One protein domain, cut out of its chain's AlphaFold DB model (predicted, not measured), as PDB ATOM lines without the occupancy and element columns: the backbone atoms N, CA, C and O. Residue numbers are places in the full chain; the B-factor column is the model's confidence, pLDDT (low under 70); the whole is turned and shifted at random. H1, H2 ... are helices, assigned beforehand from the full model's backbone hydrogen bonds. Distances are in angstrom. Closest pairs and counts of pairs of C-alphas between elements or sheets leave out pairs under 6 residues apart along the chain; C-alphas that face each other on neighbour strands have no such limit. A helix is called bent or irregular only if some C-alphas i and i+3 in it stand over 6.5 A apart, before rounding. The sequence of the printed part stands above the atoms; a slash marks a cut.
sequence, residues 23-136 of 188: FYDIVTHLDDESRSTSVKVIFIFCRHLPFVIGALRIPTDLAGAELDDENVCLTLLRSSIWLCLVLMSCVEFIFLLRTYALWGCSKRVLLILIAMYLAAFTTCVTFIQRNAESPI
ATOM      1  N   PHE A  23     -11.879 -48.697 -33.359       63.53
ATOM      2  CA  PHE A  23     -12.827 -47.657 -32.934       63.53
ATOM      3  C   PHE A  23     -13.617 -48.108 -31.708       63.53
ATOM      4  O   PHE A  23     -13.757 -47.345 -30.757       63.53
ATOM      5  N   TYR A  24     -14.018 -49.375 -31.706       64.62
ATOM      6  CA  TYR A  24     -14.669 -50.014 -30.576       64.62
ATOM      7  C   TYR A  24     -13.793 -49.980 -29.315       64.62
ATOM      8  O   TYR A  24     -14.260 -49.514 -28.282       64.62
ATOM      9  N   ASP A  25     -12.509 -50.344 -29.426       63.88
ATOM     10  CA  ASP A  25     -11.557 -50.340 -28.302       63.88
ATOM     11  C   ASP A  25     -11.307 -48.929 -27.729       63.88
ATOM     12  O   ASP A  25     -11.159 -48.763 -26.523       63.88
ATOM     13  N   ILE A  26     -11.328 -47.879 -28.566       60.69
ATOM     14  CA  ILE A  26     -11.256 -46.479 -28.093       60.69
ATOM     15  C   ILE A  26     -12.488 -46.105 -27.286       60.69
ATOM     16  O   ILE A  26     -12.356 -45.468 -26.245       60.69
ATOM     17  N   VAL A  27     -13.669 -46.458 -27.789       64.81
ATOM     18  CA  VAL A  27     -14.939 -46.088 -27.164       64.81
ATOM     19  C   VAL A  27     -15.085 -46.793 -25.817       64.81
ATOM     20  O   VAL A  27     -15.475 -46.154 -24.847       64.81
ATOM     21  N   THR A  28     -14.688 -48.064 -25.720       63.00
ATOM     22  CA  THR A  28     -14.766 -48.825 -24.467       63.00
ATOM     23  C   THR A  28     -13.709 -48.421 -23.438       63.00
ATOM     24  O   THR A  28     -14.005 -48.439 -22.249       63.00
ATOM     25  N   HIS A  29     -12.497 -48.020 -23.849       57.81
ATOM     26  CA  HIS A  29     -11.452 -47.574 -22.911       57.81
ATOM     27  C   HIS A  29     -11.518 -46.081 -22.543       57.81
ATOM     28  O   HIS A  29     -10.857 -45.663 -21.587       57.81
ATOM     29  N   LEU A  30     -12.255 -45.256 -23.297       52.75
ATOM     30  CA  LEU A  30     -12.409 -43.824 -23.004       52.75
ATOM     31  C   LEU A  30     -13.328 -43.545 -21.820       52.75
ATOM     32  O   LEU A  30     -13.139 -42.512 -21.172       52.75
ATOM     33  N   ASP A  31     -14.292 -44.430 -21.577       52.22
ATOM     34  CA  ASP A  31     -15.401 -44.166 -20.662       52.22
ATOM     35  C   ASP A  31     -14.998 -44.290 -19.183       52.22
ATOM     36  O   ASP A  31     -15.605 -43.643 -18.337       52.22
ATOM     37  N   ASP A  32     -13.931 -45.038 -18.863       57.78
ATOM     38  CA  ASP A  32     -13.727 -45.468 -17.473       57.78
ATOM     39  C   ASP A  32     -12.765 -44.604 -16.627       57.78
ATOM     40  O   ASP A  32     -13.007 -44.446 -15.437       57.78
ATOM     41  N   GLU A  33     -11.701 -43.959 -17.148       45.81
ATOM     42  CA  GLU A  33     -10.779 -43.213 -16.254       45.81
ATOM     43  C   GLU A  33     -10.107 -41.956 -16.846       45.81
ATOM     44  O   GLU A  33      -9.302 -41.965 -17.783       45.81
ATOM     45  N   SER A  34     -10.359 -40.828 -16.183       50.41
ATOM     46  CA  SER A  34      -9.865 -39.465 -16.424       50.41
ATOM     47  C   SER A  34      -8.372 -39.227 -16.119       50.41
ATOM     48  O   SER A  34      -7.954 -38.079 -15.967       50.41
ATOM     49  N   ARG A  35      -7.525 -40.262 -16.015       53.53
ATOM     50  CA  ARG A  35      -6.269 -40.129 -15.246       53.53
ATOM     51  C   ARG A  35      -4.967 -39.887 -16.020       53.53
ATOM     52  O   ARG A  35      -3.967 -39.567 -15.387       53.53
ATOM     53  N   SER A  36      -4.917 -39.953 -17.354       59.41
ATOM     54  CA  SER A  36      -3.725 -39.462 -18.081       59.41
ATOM     55  C   SER A  36      -3.963 -39.199 -19.571       59.41
ATOM     56  O   SER A  36      -4.096 -40.108 -20.389       59.41
ATOM     57  N   THR A  37      -3.959 -37.924 -19.952       64.56
ATOM     58  CA  THR A  37      -4.002 -37.476 -21.355       64.56
ATOM     59  C   THR A  37      -2.802 -37.974 -22.164       64.56
ATOM     60  O   THR A  37      -2.954 -38.282 -23.342       64.56
ATOM     61  N   SER A  38      -1.633 -38.151 -21.542       57.19
ATOM     62  CA  SER A  38      -0.418 -38.608 -22.230       57.19
ATOM     63  C   SER A  38      -0.538 -40.020 -22.812       57.19
ATOM     64  O   SER A  38      -0.097 -40.253 -23.935       57.19
ATOM     65  N   VAL A  39      -1.179 -40.956 -22.103       63.69
ATOM     66  CA  VAL A  39      -1.375 -42.331 -22.603       63.69
ATOM     67  C   VAL A  39      -2.349 -42.337 -23.779       63.69
ATOM     68  O   VAL A  39      -2.118 -43.040 -24.761       63.69
ATOM     69  N   LYS A  40      -3.384 -41.485 -23.735       66.31
ATOM     70  CA  LYS A  40      -4.336 -41.312 -24.844       66.31
ATOM     71  C   LYS A  40      -3.637 -40.810 -26.108       66.31
ATOM     72  O   LYS A  40      -3.871 -41.354 -27.181       66.31
ATOM     73  N   VAL A  41      -2.748 -39.822 -25.984       69.12
ATOM     74  CA  VAL A  41      -1.996 -39.282 -27.130       69.12
ATOM     75  C   VAL A  41      -1.076 -40.342 -27.732       69.12
ATOM     76  O   VAL A  41      -1.118 -40.547 -28.940       69.12
ATOM     77  N   ILE A  42      -0.308 -41.065 -26.910       66.81
ATOM     78  CA  ILE A  42       0.592 -42.133 -27.386       66.81
ATOM     79  C   ILE A  42      -0.202 -43.240 -28.086       66.81
ATOM     80  O   ILE A  42       0.197 -43.709 -29.151       66.81
ATOM     81  N   PHE A  43      -1.358 -43.616 -27.536       66.31
ATOM     82  CA  PHE A  43      -2.231 -44.623 -28.130       66.31
ATOM     83  C   PHE A  43      -2.787 -44.179 -29.490       66.31
ATOM     84  O   PHE A  43      -2.731 -44.937 -30.459       66.31
ATOM     85  N   ILE A  44      -3.261 -42.933 -29.599       70.00
ATOM     86  CA  ILE A  44      -3.731 -42.353 -30.865       70.00
ATOM     87  C   ILE A  44      -2.585 -42.289 -31.884       70.00
ATOM     88  O   ILE A  44      -2.796 -42.620 -33.052       70.00
ATOM     89  N   PHE A  45      -1.377 -41.920 -31.458       69.00
ATOM     90  CA  PHE A  45      -0.212 -41.785 -32.333       69.00
ATOM     91  C   PHE A  45       0.257 -43.138 -32.881       69.00
ATOM     92  O   PHE A  45       0.371 -43.309 -34.095       69.00
ATOM     93  N   CYS A  46       0.417 -44.130 -31.998       66.44
ATOM     94  CA  CYS A  46       0.739 -45.521 -32.337       66.44
ATOM     95  C   CYS A  46      -0.255 -46.110 -33.343       66.44
ATOM     96  O   CYS A  46       0.086 -46.900 -34.216       66.44
ATOM     97  N   ARG A  47      -1.507 -45.671 -33.241       69.56
ATOM     98  CA  ARG A  47      -2.605 -46.121 -34.076       69.56
ATOM     99  C   ARG A  47      -2.708 -45.415 -35.424       69.56
ATOM    100  O   ARG A  47      -3.149 -46.053 -36.369       69.56
ATOM    101  N   HIS A  48      -2.336 -44.140 -35.533       68.62
ATOM    102  CA  HIS A  48      -2.375 -43.398 -36.804       68.62
ATOM    103  C   HIS A  48      -1.104 -43.604 -37.637       68.62
ATOM    104  O   HIS A  48      -1.161 -43.557 -38.864       68.62
ATOM    105  N   LEU A  49       0.026 -43.909 -36.996       69.81
ATOM    106  CA  LEU A  49       1.303 -44.194 -37.656       69.81
ATOM    107  C   LEU A  49       1.243 -45.268 -38.761       69.81
ATOM    108  O   LEU A  49       1.744 -44.992 -39.848       69.81
ATOM    109  N   PRO A  50       0.617 -46.447 -38.567       68.75
ATOM    110  CA  PRO A  50       0.504 -47.459 -39.612       68.75
ATOM    111  C   PRO A  50      -0.287 -46.961 -40.824       68.75
ATOM    112  O   PRO A  50       0.034 -47.329 -41.951       68.75
ATOM    113  N   PHE A  51      -1.288 -46.097 -40.615       66.50
ATOM    114  CA  PHE A  51      -2.039 -45.482 -41.711       66.50
ATOM    115  C   PHE A  51      -1.186 -44.469 -42.464       66.50
ATOM    116  O   PHE A  51      -1.235 -44.455 -43.687       66.50
ATOM    117  N   VAL A  52      -0.378 -43.666 -41.765       73.56
ATOM    118  CA  VAL A  52       0.562 -42.732 -42.403       73.56
ATOM    119  C   VAL A  52       1.616 -43.498 -43.201       73.56
ATOM    120  O   VAL A  52       1.842 -43.171 -44.360       73.56
ATOM    121  N   ILE A  53       2.200 -44.559 -42.633       70.38
ATOM    122  CA  ILE A  53       3.169 -45.430 -43.321       70.38
ATOM    123  C   ILE A  53       2.522 -46.093 -44.542       70.38
ATOM    124  O   ILE A  53       3.100 -46.085 -45.625       70.38
ATOM    125  N   GLY A  54       1.312 -46.641 -44.392       64.44
ATOM    126  CA  GLY A  54       0.564 -47.253 -45.488       64.44
ATOM    127  C   GLY A  54       0.215 -46.250 -46.587       64.44
ATOM    128  O   GLY A  54       0.442 -46.530 -47.757       64.44
ATOM    129  N   ALA A  55      -0.260 -45.059 -46.219       68.94
ATOM    130  CA  ALA A  55      -0.562 -43.974 -47.149       68.94
ATOM    131  C   ALA A  55       0.679 -43.467 -47.887       68.94
ATOM    132  O   ALA A  55       0.562 -43.089 -49.046       68.94
ATOM    133  N   LEU A  56       1.856 -43.508 -47.255       67.06
ATOM    134  CA  LEU A  56       3.134 -43.214 -47.905       67.06
ATOM    135  C   LEU A  56       3.545 -44.308 -48.903       67.06
ATOM    136  O   LEU A  56       4.194 -44.011 -49.899       67.06
ATOM    137  N   ARG A  57       3.147 -45.560 -48.647       63.03
ATOM    138  CA  ARG A  57       3.517 -46.739 -49.445       63.03
ATOM    139  C   ARG A  57       2.621 -46.971 -50.665       63.03
ATOM    140  O   ARG A  57       3.067 -47.507 -51.673       63.03
ATOM    141  N   ILE A  58       1.357 -46.550 -50.593       64.44
ATOM    142  CA  ILE A  58       0.401 -46.645 -51.709       64.44
ATOM    143  C   ILE A  58       0.899 -45.910 -52.968       64.44
ATOM    144  O   ILE A  58       0.909 -46.537 -54.024       64.44
ATOM    145  N   PRO A  59       1.324 -44.631 -52.922       59.72
ATOM    146  CA  PRO A  59       1.817 -43.947 -54.110       59.72
ATOM    147  C   PRO A  59       3.141 -44.536 -54.600       59.72
ATOM    148  O   PRO A  59       3.348 -44.558 -55.805       59.72
ATOM    149  N   THR A  60       4.000 -45.076 -53.726       59.75
ATOM    150  CA  THR A  60       5.246 -45.726 -54.168       59.75
ATOM    151  C   THR A  60       5.005 -47.047 -54.898       59.75
ATOM    152  O   THR A  60       5.707 -47.330 -55.859       59.75
ATOM    153  N   ASP A  61       4.005 -47.837 -54.486       58.09
ATOM    154  CA  ASP A  61       3.628 -49.074 -55.193       58.09
ATOM    155  C   ASP A  61       2.840 -48.786 -56.482       58.09
ATOM    156  O   ASP A  61       2.947 -49.523 -57.461       58.09
ATOM    157  N   LEU A  62       2.020 -47.727 -56.491       56.81
ATOM    158  CA  LEU A  62       1.135 -47.407 -57.616       56.81
ATOM    159  C   LEU A  62       1.827 -46.582 -58.711       56.81
ATOM    160  O   LEU A  62       1.496 -46.735 -59.882       56.81
ATOM    161  N   ALA A  63       2.787 -45.729 -58.346       55.62
ATOM    162  CA  ALA A  63       3.560 -44.894 -59.269       55.62
ATOM    163  C   ALA A  63       4.896 -45.538 -59.676       55.62
ATOM    164  O   ALA A  63       5.840 -44.814 -59.979       55.62
ATOM    165  N   GLY A  64       4.984 -46.875 -59.644       49.50
ATOM    166  CA  GLY A  64       6.209 -47.687 -59.691       49.50
ATOM    167  C   GLY A  64       7.143 -47.567 -60.909       49.50
ATOM    168  O   GLY A  64       7.767 -48.563 -61.256       49.50
ATOM    169  N   ALA A  65       7.271 -46.411 -61.566       49.22
ATOM    170  CA  ALA A  65       8.199 -46.215 -62.677       49.22
ATOM    171  C   ALA A  65       8.659 -44.766 -62.977       49.22
ATOM    172  O   ALA A  65       9.533 -44.629 -63.824       49.22
ATOM    173  N   GLU A  66       8.140 -43.691 -62.356       49.34
ATOM    174  CA  GLU A  66       8.402 -42.314 -62.868       49.34
ATOM    175  C   GLU A  66       8.745 -41.234 -61.823       49.34
ATOM    176  O   GLU A  66       8.662 -40.039 -62.104       49.34
ATOM    177  N   LEU A  67       9.177 -41.603 -60.615       54.38
ATOM    178  CA  LEU A  67       9.843 -40.632 -59.735       54.38
ATOM    179  C   LEU A  67      11.343 -40.625 -60.048       54.38
ATOM    180  O   LEU A  67      12.123 -41.258 -59.346       54.38
ATOM    181  N   ASP A  68      11.720 -39.892 -61.099       56.62
ATOM    182  CA  ASP A  68      13.103 -39.752 -61.600       56.62
ATOM    183  C   ASP A  68      14.040 -38.985 -60.637       56.62
ATOM    184  O   ASP A  68      15.213 -38.753 -60.914       56.62
ATOM    185  N   ASP A  69      13.520 -38.571 -59.478       66.75
ATOM    186  CA  ASP A  69      14.242 -37.791 -58.482       66.75
ATOM    187  C   ASP A  69      14.686 -38.694 -57.319       66.75
ATOM    188  O   ASP A  69      13.947 -38.961 -56.362       66.75
ATOM    189  N   GLU A  70      15.928 -39.177 -57.410       70.31
ATOM    190  CA  GLU A  70      16.608 -40.035 -56.424       70.31
ATOM    191  C   GLU A  70      16.475 -39.496 -54.985       70.31
ATOM    192  O   GLU A  70      16.287 -40.249 -54.018       70.31
ATOM    193  N   ASN A  71      16.472 -38.168 -54.844       70.56
ATOM    194  CA  ASN A  71      16.365 -37.470 -53.566       70.56
ATOM    195  C   ASN A  71      15.014 -37.702 -52.874       70.56
ATOM    196  O   ASN A  71      14.944 -37.792 -51.641       70.56
ATOM    197  N   VAL A  72      13.932 -37.818 -53.648       74.31
ATOM    198  CA  VAL A  72      12.580 -38.030 -53.118       74.31
ATOM    199  C   VAL A  72      12.442 -39.459 -52.596       74.31
ATOM    200  O   VAL A  72      11.927 -39.648 -51.490       74.31
ATOM    201  N   CYS A  73      12.976 -40.452 -53.319       72.88
ATOM    202  CA  CYS A  73      12.957 -41.848 -52.871       72.88
ATOM    203  C   CYS A  73      13.729 -42.035 -51.559       72.88
ATOM    204  O   CYS A  73      13.194 -42.595 -50.597       72.88
ATOM    205  N   LEU A  74      14.953 -41.502 -51.480       74.19
ATOM    206  CA  LEU A  74      15.771 -41.567 -50.266       74.19
ATOM    207  C   LEU A  74      15.085 -40.900 -49.072       74.19
ATOM    208  O   LEU A  74      15.081 -41.446 -47.965       74.19
ATOM    209  N   THR A  75      14.468 -39.739 -49.293       78.31
ATOM    210  CA  THR A  75      13.737 -39.016 -48.245       78.31
ATOM    211  C   THR A  75      12.536 -39.819 -47.752       78.31
ATOM    212  O   THR A  75      12.324 -39.938 -46.540       78.31
ATOM    213  N   LEU A  76      11.781 -40.426 -48.667       75.25
ATOM    214  CA  LEU A  76      10.600 -41.218 -48.342       75.25
ATOM    215  C   LEU A  76      10.987 -42.502 -47.597       75.25
ATOM    216  O   LEU A  76      10.419 -42.790 -46.540       75.25
ATOM    217  N   LEU A  77      12.019 -43.210 -48.054       74.12
ATOM    218  CA  LEU A  77      12.523 -44.422 -47.406       74.12
ATOM    219  C   LEU A  77      13.068 -44.119 -46.005       74.12
ATOM    220  O   LEU A  77      12.704 -44.789 -45.034       74.12
ATOM    221  N   ARG A  78      13.851 -43.042 -45.867       79.38
ATOM    222  CA  ARG A  78      14.324 -42.557 -44.565       79.38
ATOM    223  C   ARG A  78      13.149 -42.236 -43.646       79.38
ATOM    224  O   ARG A  78      13.137 -42.693 -42.505       79.38
ATOM    225  N   SER A  79      12.146 -41.507 -44.133       78.50
ATOM    226  CA  SER A  79      10.963 -41.171 -43.338       78.50
ATOM    227  C   SER A  79      10.188 -42.420 -42.901       78.50
ATOM    228  O   SER A  79       9.813 -42.521 -41.736       78.50
ATOM    229  N   SER A  80      10.044 -43.422 -43.775       75.88
ATOM    230  CA  SER A  80       9.382 -44.684 -43.442       75.88
ATOM    231  C   SER A  80      10.126 -45.452 -42.351       75.88
ATOM    232  O   SER A  80       9.475 -46.008 -41.471       75.88
ATOM    233  N   ILE A  81      11.463 -45.484 -42.378       77.81
ATOM    234  CA  ILE A  81      12.261 -46.139 -41.328       77.81
ATOM    235  C   ILE A  81      12.036 -45.445 -39.983       77.81
ATOM    236  O   ILE A  81      11.780 -46.114 -38.981       77.81
ATOM    237  N   TRP A  82      12.078 -44.109 -39.958       80.62
ATOM    238  CA  TRP A  82      11.804 -43.339 -38.742       80.62
ATOM    239  C   TRP A  82      10.386 -43.581 -38.221       80.62
ATOM    240  O   TRP A  82      10.215 -43.830 -37.029       80.62
ATOM    241  N   LEU A  83       9.378 -43.584 -39.094       80.00
ATOM    242  CA  LEU A  83       7.995 -43.869 -38.701       80.00
ATOM    243  C   LEU A  83       7.841 -45.295 -38.149       80.00
ATOM    244  O   LEU A  83       7.171 -45.478 -37.133       80.00
ATOM    245  N   CYS A  84       8.495 -46.290 -38.754       76.12
ATOM    246  CA  CYS A  84       8.526 -47.659 -38.234       76.12
ATOM    247  C   CYS A  84       9.187 -47.738 -36.852       76.12
ATOM    248  O   CYS A  84       8.669 -48.424 -35.973       76.12
ATOM    249  N   LEU A  85      10.294 -47.023 -36.630       80.06
ATOM    250  CA  LEU A  85      10.946 -46.962 -35.318       80.06
ATOM    251  C   LEU A  85      10.037 -46.346 -34.255       80.06
ATOM    252  O   LEU A  85       9.924 -46.890 -33.155       80.06
ATOM    253  N   VAL A  86       9.354 -45.246 -34.584       80.69
ATOM    254  CA  VAL A  86       8.390 -44.625 -33.667       80.69
ATOM    255  C   VAL A  86       7.234 -45.587 -33.388       80.69
ATOM    256  O   VAL A  86       6.850 -45.755 -32.230       80.69
ATOM    257  N   LEU A  87       6.719 -46.280 -34.404       80.06
ATOM    258  CA  LEU A  87       5.658 -47.268 -34.228       80.06
ATOM    259  C   LEU A  87       6.086 -48.400 -33.284       80.06
ATOM    260  O   LEU A  87       5.389 -48.669 -32.308       80.06
ATOM    261  N   MET A  88       7.255 -49.003 -33.520       78.12
ATOM    262  CA  MET A  88       7.816 -50.042 -32.647       78.12
ATOM    263  C   MET A  88       7.978 -49.534 -31.212       78.12
ATOM    264  O   MET A  88       7.531 -50.190 -30.276       78.12
ATOM    265  N   SER A  89       8.524 -48.325 -31.028       80.88
ATOM    266  CA  SER A  89       8.675 -47.728 -29.694       80.88
ATOM    267  C   SER A  89       7.341 -47.567 -28.957       80.88
ATOM    268  O   SER A  89       7.264 -47.801 -27.752       80.88
ATOM    269  N   CYS A  90       6.274 -47.222 -29.679       78.69
ATOM    270  CA  CYS A  90       4.955 -47.064 -29.089       78.69
ATOM    271  C   CYS A  90       4.322 -48.416 -28.716       78.69
ATOM    272  O   CYS A  90       3.679 -48.510 -27.668       78.69
ATOM    273  N   VAL A  91       4.501 -49.454 -29.542       76.38
ATOM    274  CA  VAL A  91       4.020 -50.817 -29.250       76.38
ATOM    275  C   VAL A  91       4.679 -51.354 -27.983       76.38
ATOM    276  O   VAL A  91       3.979 -51.796 -27.070       76.38
ATOM    277  N   GLU A  92       6.001 -51.222 -27.890       79.75
ATOM    278  CA  GLU A  92       6.771 -51.591 -26.701       79.75
ATOM    279  C   GLU A  92       6.266 -50.854 -25.459       79.75
ATOM    280  O   GLU A  92       6.015 -51.458 -24.418       79.75
ATOM    281  N   PHE A  93       6.013 -49.548 -25.565       78.19
ATOM    282  CA  PHE A  93       5.516 -48.764 -24.437       78.19
ATOM    283  C   PHE A  93       4.150 -49.253 -23.926       78.19
ATOM    284  O   PHE A  93       3.946 -49.389 -22.717       78.19
ATOM    285  N   ILE A  94       3.217 -49.565 -24.831       77.81
ATOM    286  CA  ILE A  94       1.908 -50.138 -24.469       77.81
ATOM    287  C   ILE A  94       2.093 -51.500 -23.795       77.81
ATOM    288  O   ILE A  94       1.421 -51.808 -22.803       77.81
ATOM    289  N   PHE A  95       3.021 -52.306 -24.305       78.69
ATOM    290  CA  PHE A  95       3.333 -53.601 -23.728       78.69
ATOM    291  C   PHE A  95       3.909 -53.479 -22.303       78.69
ATOM    292  O   PHE A  95       3.458 -54.178 -21.383       78.69
ATOM    293  N   LEU A  96       4.807 -52.517 -22.071       79.38
ATOM    294  CA  LEU A  96       5.330 -52.204 -20.740       79.38
ATOM    295  C   LEU A  96       4.225 -51.780 -19.769       79.38
ATOM    296  O   LEU A  96       4.200 -52.255 -18.632       79.38
ATOM    297  N   LEU A  97       3.288 -50.932 -20.208       74.56
ATOM    298  CA  LEU A  97       2.158 -50.491 -19.384       74.56
ATOM    299  C   LEU A  97       1.268 -51.665 -18.953       74.56
ATOM    300  O   LEU A  97       0.906 -51.762 -17.778       74.56
ATOM    301  N   ARG A  98       0.952 -52.587 -19.872       77.19
ATOM    302  CA  ARG A  98       0.151 -53.783 -19.555       77.19
ATOM    303  C   ARG A  98       0.867 -54.692 -18.563       77.19
ATOM    304  O   ARG A  98       0.264 -55.130 -17.583       77.19
ATOM    305  N   THR A  99       2.160 -54.926 -18.772       79.06
ATOM    306  CA  THR A  99       2.975 -55.743 -17.861       79.06
ATOM    307  C   THR A  99       3.073 -55.096 -16.481       79.06
ATOM    308  O   THR A  99       2.948 -55.770 -15.460       79.06
ATOM    309  N   TYR A 100       3.216 -53.772 -16.435       77.38
ATOM    310  CA  TYR A 100       3.256 -53.005 -15.197       77.38
ATOM    311  C   TYR A 100       1.951 -53.104 -14.392       77.38
ATOM    312  O   TYR A 100       2.001 -53.329 -13.178       77.38
ATOM    313  N   ALA A 101       0.796 -53.003 -15.057       76.19
ATOM    314  CA  ALA A 101      -0.509 -53.173 -14.419       76.19
ATOM    315  C   ALA A 101      -0.679 -54.592 -13.847       76.19
ATOM    316  O   ALA A 101      -1.106 -54.761 -12.704       76.19
ATOM    317  N   LEU A 102      -0.253 -55.611 -14.600       79.00
ATOM    318  CA  LEU A 102      -0.362 -57.021 -14.208       79.00
ATOM    319  C   LEU A 102       0.509 -57.366 -12.983       79.00
ATOM    320  O   LEU A 102       0.171 -58.246 -12.195       79.00
ATOM    321  N   TRP A 103       1.598 -56.623 -12.775       83.56
ATOM    322  CA  TRP A 103       2.508 -56.762 -11.631       83.56
ATOM    323  C   TRP A 103       2.151 -55.859 -10.438       83.56
ATOM    324  O   TRP A 103       2.990 -55.602  -9.564       83.56
ATOM    325  N   GLY A 104       0.910 -55.365 -10.387       83.31
ATOM    326  CA  GLY A 104       0.402 -54.568  -9.272       83.31
ATOM    327  C   GLY A 104       1.102 -53.216  -9.130       83.31
ATOM    328  O   GLY A 104       1.355 -52.772  -8.010       83.31
ATOM    329  N   CYS A 105       1.470 -52.588 -10.251       79.31
ATOM    330  CA  CYS A 105       2.040 -51.241 -10.303       79.31
ATOM    331  C   CYS A 105       3.342 -51.053  -9.490       79.31
ATOM    332  O   CYS A 105       3.666 -49.954  -9.022       79.31
ATOM    333  N   SER A 106       4.140 -52.110  -9.324       84.94
ATOM    334  CA  SER A 106       5.390 -52.023  -8.563       84.94
ATOM    335  C   SER A 106       6.493 -51.263  -9.327       84.94
ATOM    336  O   SER A 106       6.932 -51.653 -10.409       84.94
ATOM    337  N   LYS A 107       6.995 -50.161  -8.743       84.50
ATOM    338  CA  LYS A 107       8.006 -49.275  -9.371       84.50
ATOM    339  C   LYS A 107       9.317 -49.987  -9.739       84.50
ATOM    340  O   LYS A 107       9.979 -49.599 -10.695       84.50
ATOM    341  N   ARG A 108       9.695 -51.031  -8.990       85.25
ATOM    342  CA  ARG A 108      10.915 -51.817  -9.255       85.25
ATOM    343  C   ARG A 108      10.833 -52.564 -10.585       85.25
ATOM    344  O   ARG A 108      11.803 -52.582 -11.329       85.25
ATOM    345  N   VAL A 109       9.675 -53.148 -10.884       82.44
ATOM    346  CA  VAL A 109       9.457 -53.909 -12.120       82.44
ATOM    347  C   VAL A 109       9.448 -52.970 -13.317       82.44
ATOM    348  O   VAL A 109      10.083 -53.269 -14.321       82.44
ATOM    349  N   LEU A 110       8.832 -51.792 -13.170       78.94
ATOM    350  CA  LEU A 110       8.858 -50.752 -14.197       78.94
ATOM    351  C   LEU A 110      10.290 -50.343 -14.574       78.94
ATOM    352  O   LEU A 110      10.600 -50.251 -15.755       78.94
ATOM    353  N   LEU A 111      11.171 -50.133 -13.590       84.38
ATOM    354  CA  LEU A 111      12.570 -49.778 -13.856       84.38
ATOM    355  C   LEU A 111      13.321 -50.875 -14.618       84.38
ATOM    356  O   LEU A 111      14.051 -50.564 -15.554       84.38
ATOM    357  N   ILE A 112      13.126 -52.145 -14.248       86.69
ATOM    358  CA  ILE A 112      13.753 -53.283 -14.942       86.69
ATOM    359  C   ILE A 112      13.264 -53.350 -16.393       86.69
ATOM    360  O   ILE A 112      14.066 -53.491 -17.312       86.69
ATOM    361  N   LEU A 113      11.957 -53.201 -16.596       81.19
ATOM    362  CA  LEU A 113      11.329 -53.203 -17.912       81.19
ATOM    363  C   LEU A 113      11.834 -52.062 -18.808       81.19
ATOM    364  O   LEU A 113      12.214 -52.307 -19.950       81.19
ATOM    365  N   ILE A 114      11.912 -50.835 -18.282       85.12
ATOM    366  CA  ILE A 114      12.456 -49.683 -19.017       85.12
ATOM    367  C   ILE A 114      13.937 -49.894 -19.352       85.12
ATOM    368  O   ILE A 114      14.364 -49.572 -20.457       85.12
ATOM    369  N   ALA A 115      14.727 -50.450 -18.428       88.38
ATOM    370  CA  ALA A 115      16.140 -50.729 -18.677       88.38
ATOM    371  C   ALA A 115      16.333 -51.755 -19.807       88.38
ATOM    372  O   ALA A 115      17.167 -51.539 -20.685       88.38
ATOM    373  N   MET A 116      15.535 -52.831 -19.826       83.12
ATOM    374  CA  MET A 116      15.562 -53.806 -20.925       83.12
ATOM    375  C   MET A 116      15.129 -53.181 -22.252       83.12
ATOM    376  O   MET A 116      15.784 -53.398 -23.269       83.12
ATOM    377  N   TYR A 117      14.081 -52.353 -22.233       83.50
ATOM    378  CA  TYR A 117      13.627 -51.625 -23.415       83.50
ATOM    379  C   TYR A 117      14.717 -50.705 -23.982       83.50
ATOM    380  O   TYR A 117      14.988 -50.741 -25.178       83.50
ATOM    381  N   LEU A 118      15.403 -49.924 -23.140       87.00
ATOM    382  CA  LEU A 118      16.501 -49.060 -23.586       87.00
ATOM    383  C   LEU A 118      17.670 -49.870 -24.161       87.00
ATOM    384  O   LEU A 118      18.272 -49.458 -25.155       87.00
ATOM    385  N   ALA A 119      17.976 -51.035 -23.586       87.12
ATOM    386  CA  ALA A 119      18.992 -51.933 -24.129       87.12
ATOM    387  C   ALA A 119      18.600 -52.458 -25.524       87.12
ATOM    388  O   ALA A 119      19.409 -52.397 -26.445       87.12
ATOM    389  N   ALA A 120      17.351 -52.891 -25.716       80.81
ATOM    390  CA  ALA A 120      16.850 -53.344 -27.018       80.81
ATOM    391  C   ALA A 120      16.745 -52.201 -28.048       80.81
ATOM    392  O   ALA A 120      17.039 -52.368 -29.233       80.81
ATOM    393  N   PHE A 121      16.363 -51.006 -27.601       83.44
ATOM    394  CA  PHE A 121      16.274 -49.832 -28.461       83.44
ATOM    395  C   PHE A 121      17.658 -49.393 -28.948       83.44
ATOM    396  O   PHE A 121      17.857 -49.146 -30.136       83.44
ATOM    397  N   THR A 122      18.644 -49.348 -28.050       87.00
ATOM    398  CA  THR A 122      20.023 -48.982 -28.407       87.00
ATOM    399  C   THR A 122      20.670 -50.009 -29.336       87.00
ATOM    400  O   THR A 122      21.352 -49.610 -30.284       87.00
ATOM    401  N   THR A 123      20.415 -51.311 -29.165       85.00
ATOM    402  CA  THR A 123      20.888 -52.332 -30.119       85.00
ATOM    403  C   THR A 123      20.232 -52.181 -31.491       85.00
ATOM    404  O   THR A 123      20.930 -52.252 -32.500       85.00
ATOM    405  N   CYS A 124      18.933 -51.874 -31.557       80.25
ATOM    406  CA  CYS A 124      18.259 -51.597 -32.829       80.25
ATOM    407  C   CYS A 124      18.826 -50.355 -33.532       80.25
ATOM    408  O   CYS A 124      19.144 -50.413 -34.720       80.25
ATOM    409  N   VAL A 125      18.996 -49.241 -32.816       83.19
ATOM    410  CA  VAL A 125      19.529 -47.997 -33.399       83.19
ATOM    411  C   VAL A 125      20.964 -48.187 -33.879       83.19
ATOM    412  O   VAL A 125      21.288 -47.791 -34.996       83.19
ATOM    413  N   THR A 126      21.820 -48.830 -33.082       85.81
ATOM    414  CA  THR A 126      23.213 -49.091 -33.482       85.81
ATOM    415  C   THR A 126      23.300 -50.046 -34.669       85.81
ATOM    416  O   THR A 126      24.129 -49.837 -35.554       85.81
ATOM    417  N   PHE A 127      22.422 -51.050 -34.745       81.56
ATOM    418  CA  PHE A 127      22.320 -51.920 -35.913       81.56
ATOM    419  C   PHE A 127      21.908 -51.130 -37.158       81.56
ATOM    420  O   PHE A 127      22.555 -51.250 -38.197       81.56
ATOM    421  N   ILE A 128      20.880 -50.284 -37.059       78.69
ATOM    422  CA  ILE A 128      20.435 -49.451 -38.182       78.69
ATOM    423  C   ILE A 128      21.546 -48.503 -38.620       78.69
ATOM    424  O   ILE A 128      21.797 -48.410 -39.812       78.69
ATOM    425  N   GLN A 129      22.249 -47.850 -37.692       82.56
ATOM    426  CA  GLN A 129      23.350 -46.946 -38.037       82.56
ATOM    427  C   GLN A 129      24.493 -47.669 -38.753       82.56
ATOM    428  O   GLN A 129      24.940 -47.198 -39.794       82.56
ATOM    429  N   ARG A 130      24.902 -48.849 -38.269       80.56
ATOM    430  CA  ARG A 130      25.940 -49.659 -38.931       80.56
ATOM    431  C   ARG A 130      25.555 -50.081 -40.344       80.56
ATOM    432  O   ARG A 130      26.406 -50.139 -41.223       80.56
ATOM    433  N   ASN A 131      24.281 -50.394 -40.561       69.81
ATOM    434  CA  ASN A 131      23.803 -50.777 -41.884       69.81
ATOM    435  C   ASN A 131      23.517 -49.555 -42.771       69.81
ATOM    436  O   ASN A 131      23.643 -49.664 -43.982       69.81
ATOM    437  N   ALA A 132      23.201 -48.392 -42.198       64.75
ATOM    438  CA  ALA A 132      22.972 -47.149 -42.933       64.75
ATOM    439  C   ALA A 132      24.246 -46.577 -43.573       64.75
ATOM    440  O   ALA A 132      24.147 -45.857 -44.562       64.75
ATOM    441  N   GLU A 133      25.425 -46.896 -43.031       63.19
ATOM    442  CA  GLU A 133      26.720 -46.583 -43.657       63.19
ATOM    443  C   GLU A 133      27.071 -47.538 -44.810       63.19
ATOM    444  O   GLU A 133      27.916 -47.216 -45.643       63.19
ATOM    445  N   SER A 134      26.414 -48.700 -44.897       56.44
ATOM    446  CA  SER A 134      26.453 -49.522 -46.111       56.44
ATOM    447  C   SER A 134      25.543 -48.885 -47.167       56.44
ATOM    448  O   SER A 134      24.559 -48.249 -46.792       56.44
ATOM    449  N   PRO A 135      25.826 -49.023 -48.475       50.47
ATOM    450  CA  PRO A 135      25.066 -48.365 -49.537       50.47
ATOM    451  C   PRO A 135      23.650 -48.956 -49.669       50.47
ATOM    452  O   PRO A 135      23.317 -49.662 -50.611       50.47
ATOM    453  N   ILE A 136      22.770 -48.636 -48.718       50.41
ATOM    454  CA  ILE A 136      21.320 -48.859 -48.789       50.41
ATOM    455  C   ILE A 136      20.700 -47.945 -49.873       50.41
ATOM    456  O   ILE A 136      19.582 -48.184 -50.325       50.41
TER     457      ILE A 136
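Overview. This is residues 23 to 136 of the 188 residues of an uncharacterized protein of Rhizopogon vesiculosus (UniProt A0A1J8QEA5). Three long helices stand side by side in a flat zigzag row, with H3 in the middle, H2 on one side of it and H4 on the other, while the short H1 is folded back beside H2 at the far end of the row. The row is loosely formed: H2 and H4 are apart, H4 touches H3 with residues 109 to 121 alone, and H1 touches no helix. The printed part has 114 residues with four named helices, in the order H1, H2, H3, H4, and no named strand; its class is all helix. The whole is loose, with a radius of gyration of the C-alphas of 18.2 A, and flat, spanning 55 by 35 by 17 A.

Along the chain. The longest helix, H3, holds residues 70 to 102 and measures 48.6 A from C-alpha 70 at (16.608, -40.035, -56.424) to C-alpha 102 at (-0.362, -57.021, -14.208). H2 holds residues 37 to 62 and measures 37.9 A. H4, residues 107 to 132, measures 36.8 A and ends with C-alpha 132 at (22.972, -47.149, -42.933). H1, residues 23 to 30, begins with C-alpha 23 at (-12.827, -47.657, -32.934) and measures 10.7 A. H2 is neither bent nor irregular, but only just: C-alphas 47 and 50 are 6.5 A apart.

Arrangement. H3 and H2 touch, and their closest C-alphas, those of Cys 90 and Cys 46, are 5.5 A apart. They run opposite ways at a shallow tilt of 33 degrees, only just short of steep, and form a helical hairpin. H3 and H4 form a second helical hairpin, running opposite ways at a shallow tilt of 17 degrees. H3 touches H4 with residues 89 to 100 alone, and the closest C-alphas of the two, those of Tyr 100 and Leu 110, are 6.1 A apart. H1 and H2 are near each other, with 5 pairs of C-alphas within 10 A but no pair within 8 A. H1 is apart from H3 and from H4. In H1, H3 and H4 every O i to N i+4 pair is within hydrogen-bond range; in H2, 18 of 22 are.

Size, cuts and confidence. The C-alphas farthest apart, those of Asp 68 and Gly 104, are 55.8 A from each other. The printed part has no cut. The link from H3 to H4 is tight, those from H1 to H2 and from H2 to H3 are short, and no link is long. Residues 31 to 38 stand free, as do residues 61 to 72, of which 70 to 72 belong to H3. The mean pLDDT of the printed part is 71.4, and 50 residues are under 70: residues 23 to 43, 45 to 51, 54 to 69 and 131 to 136.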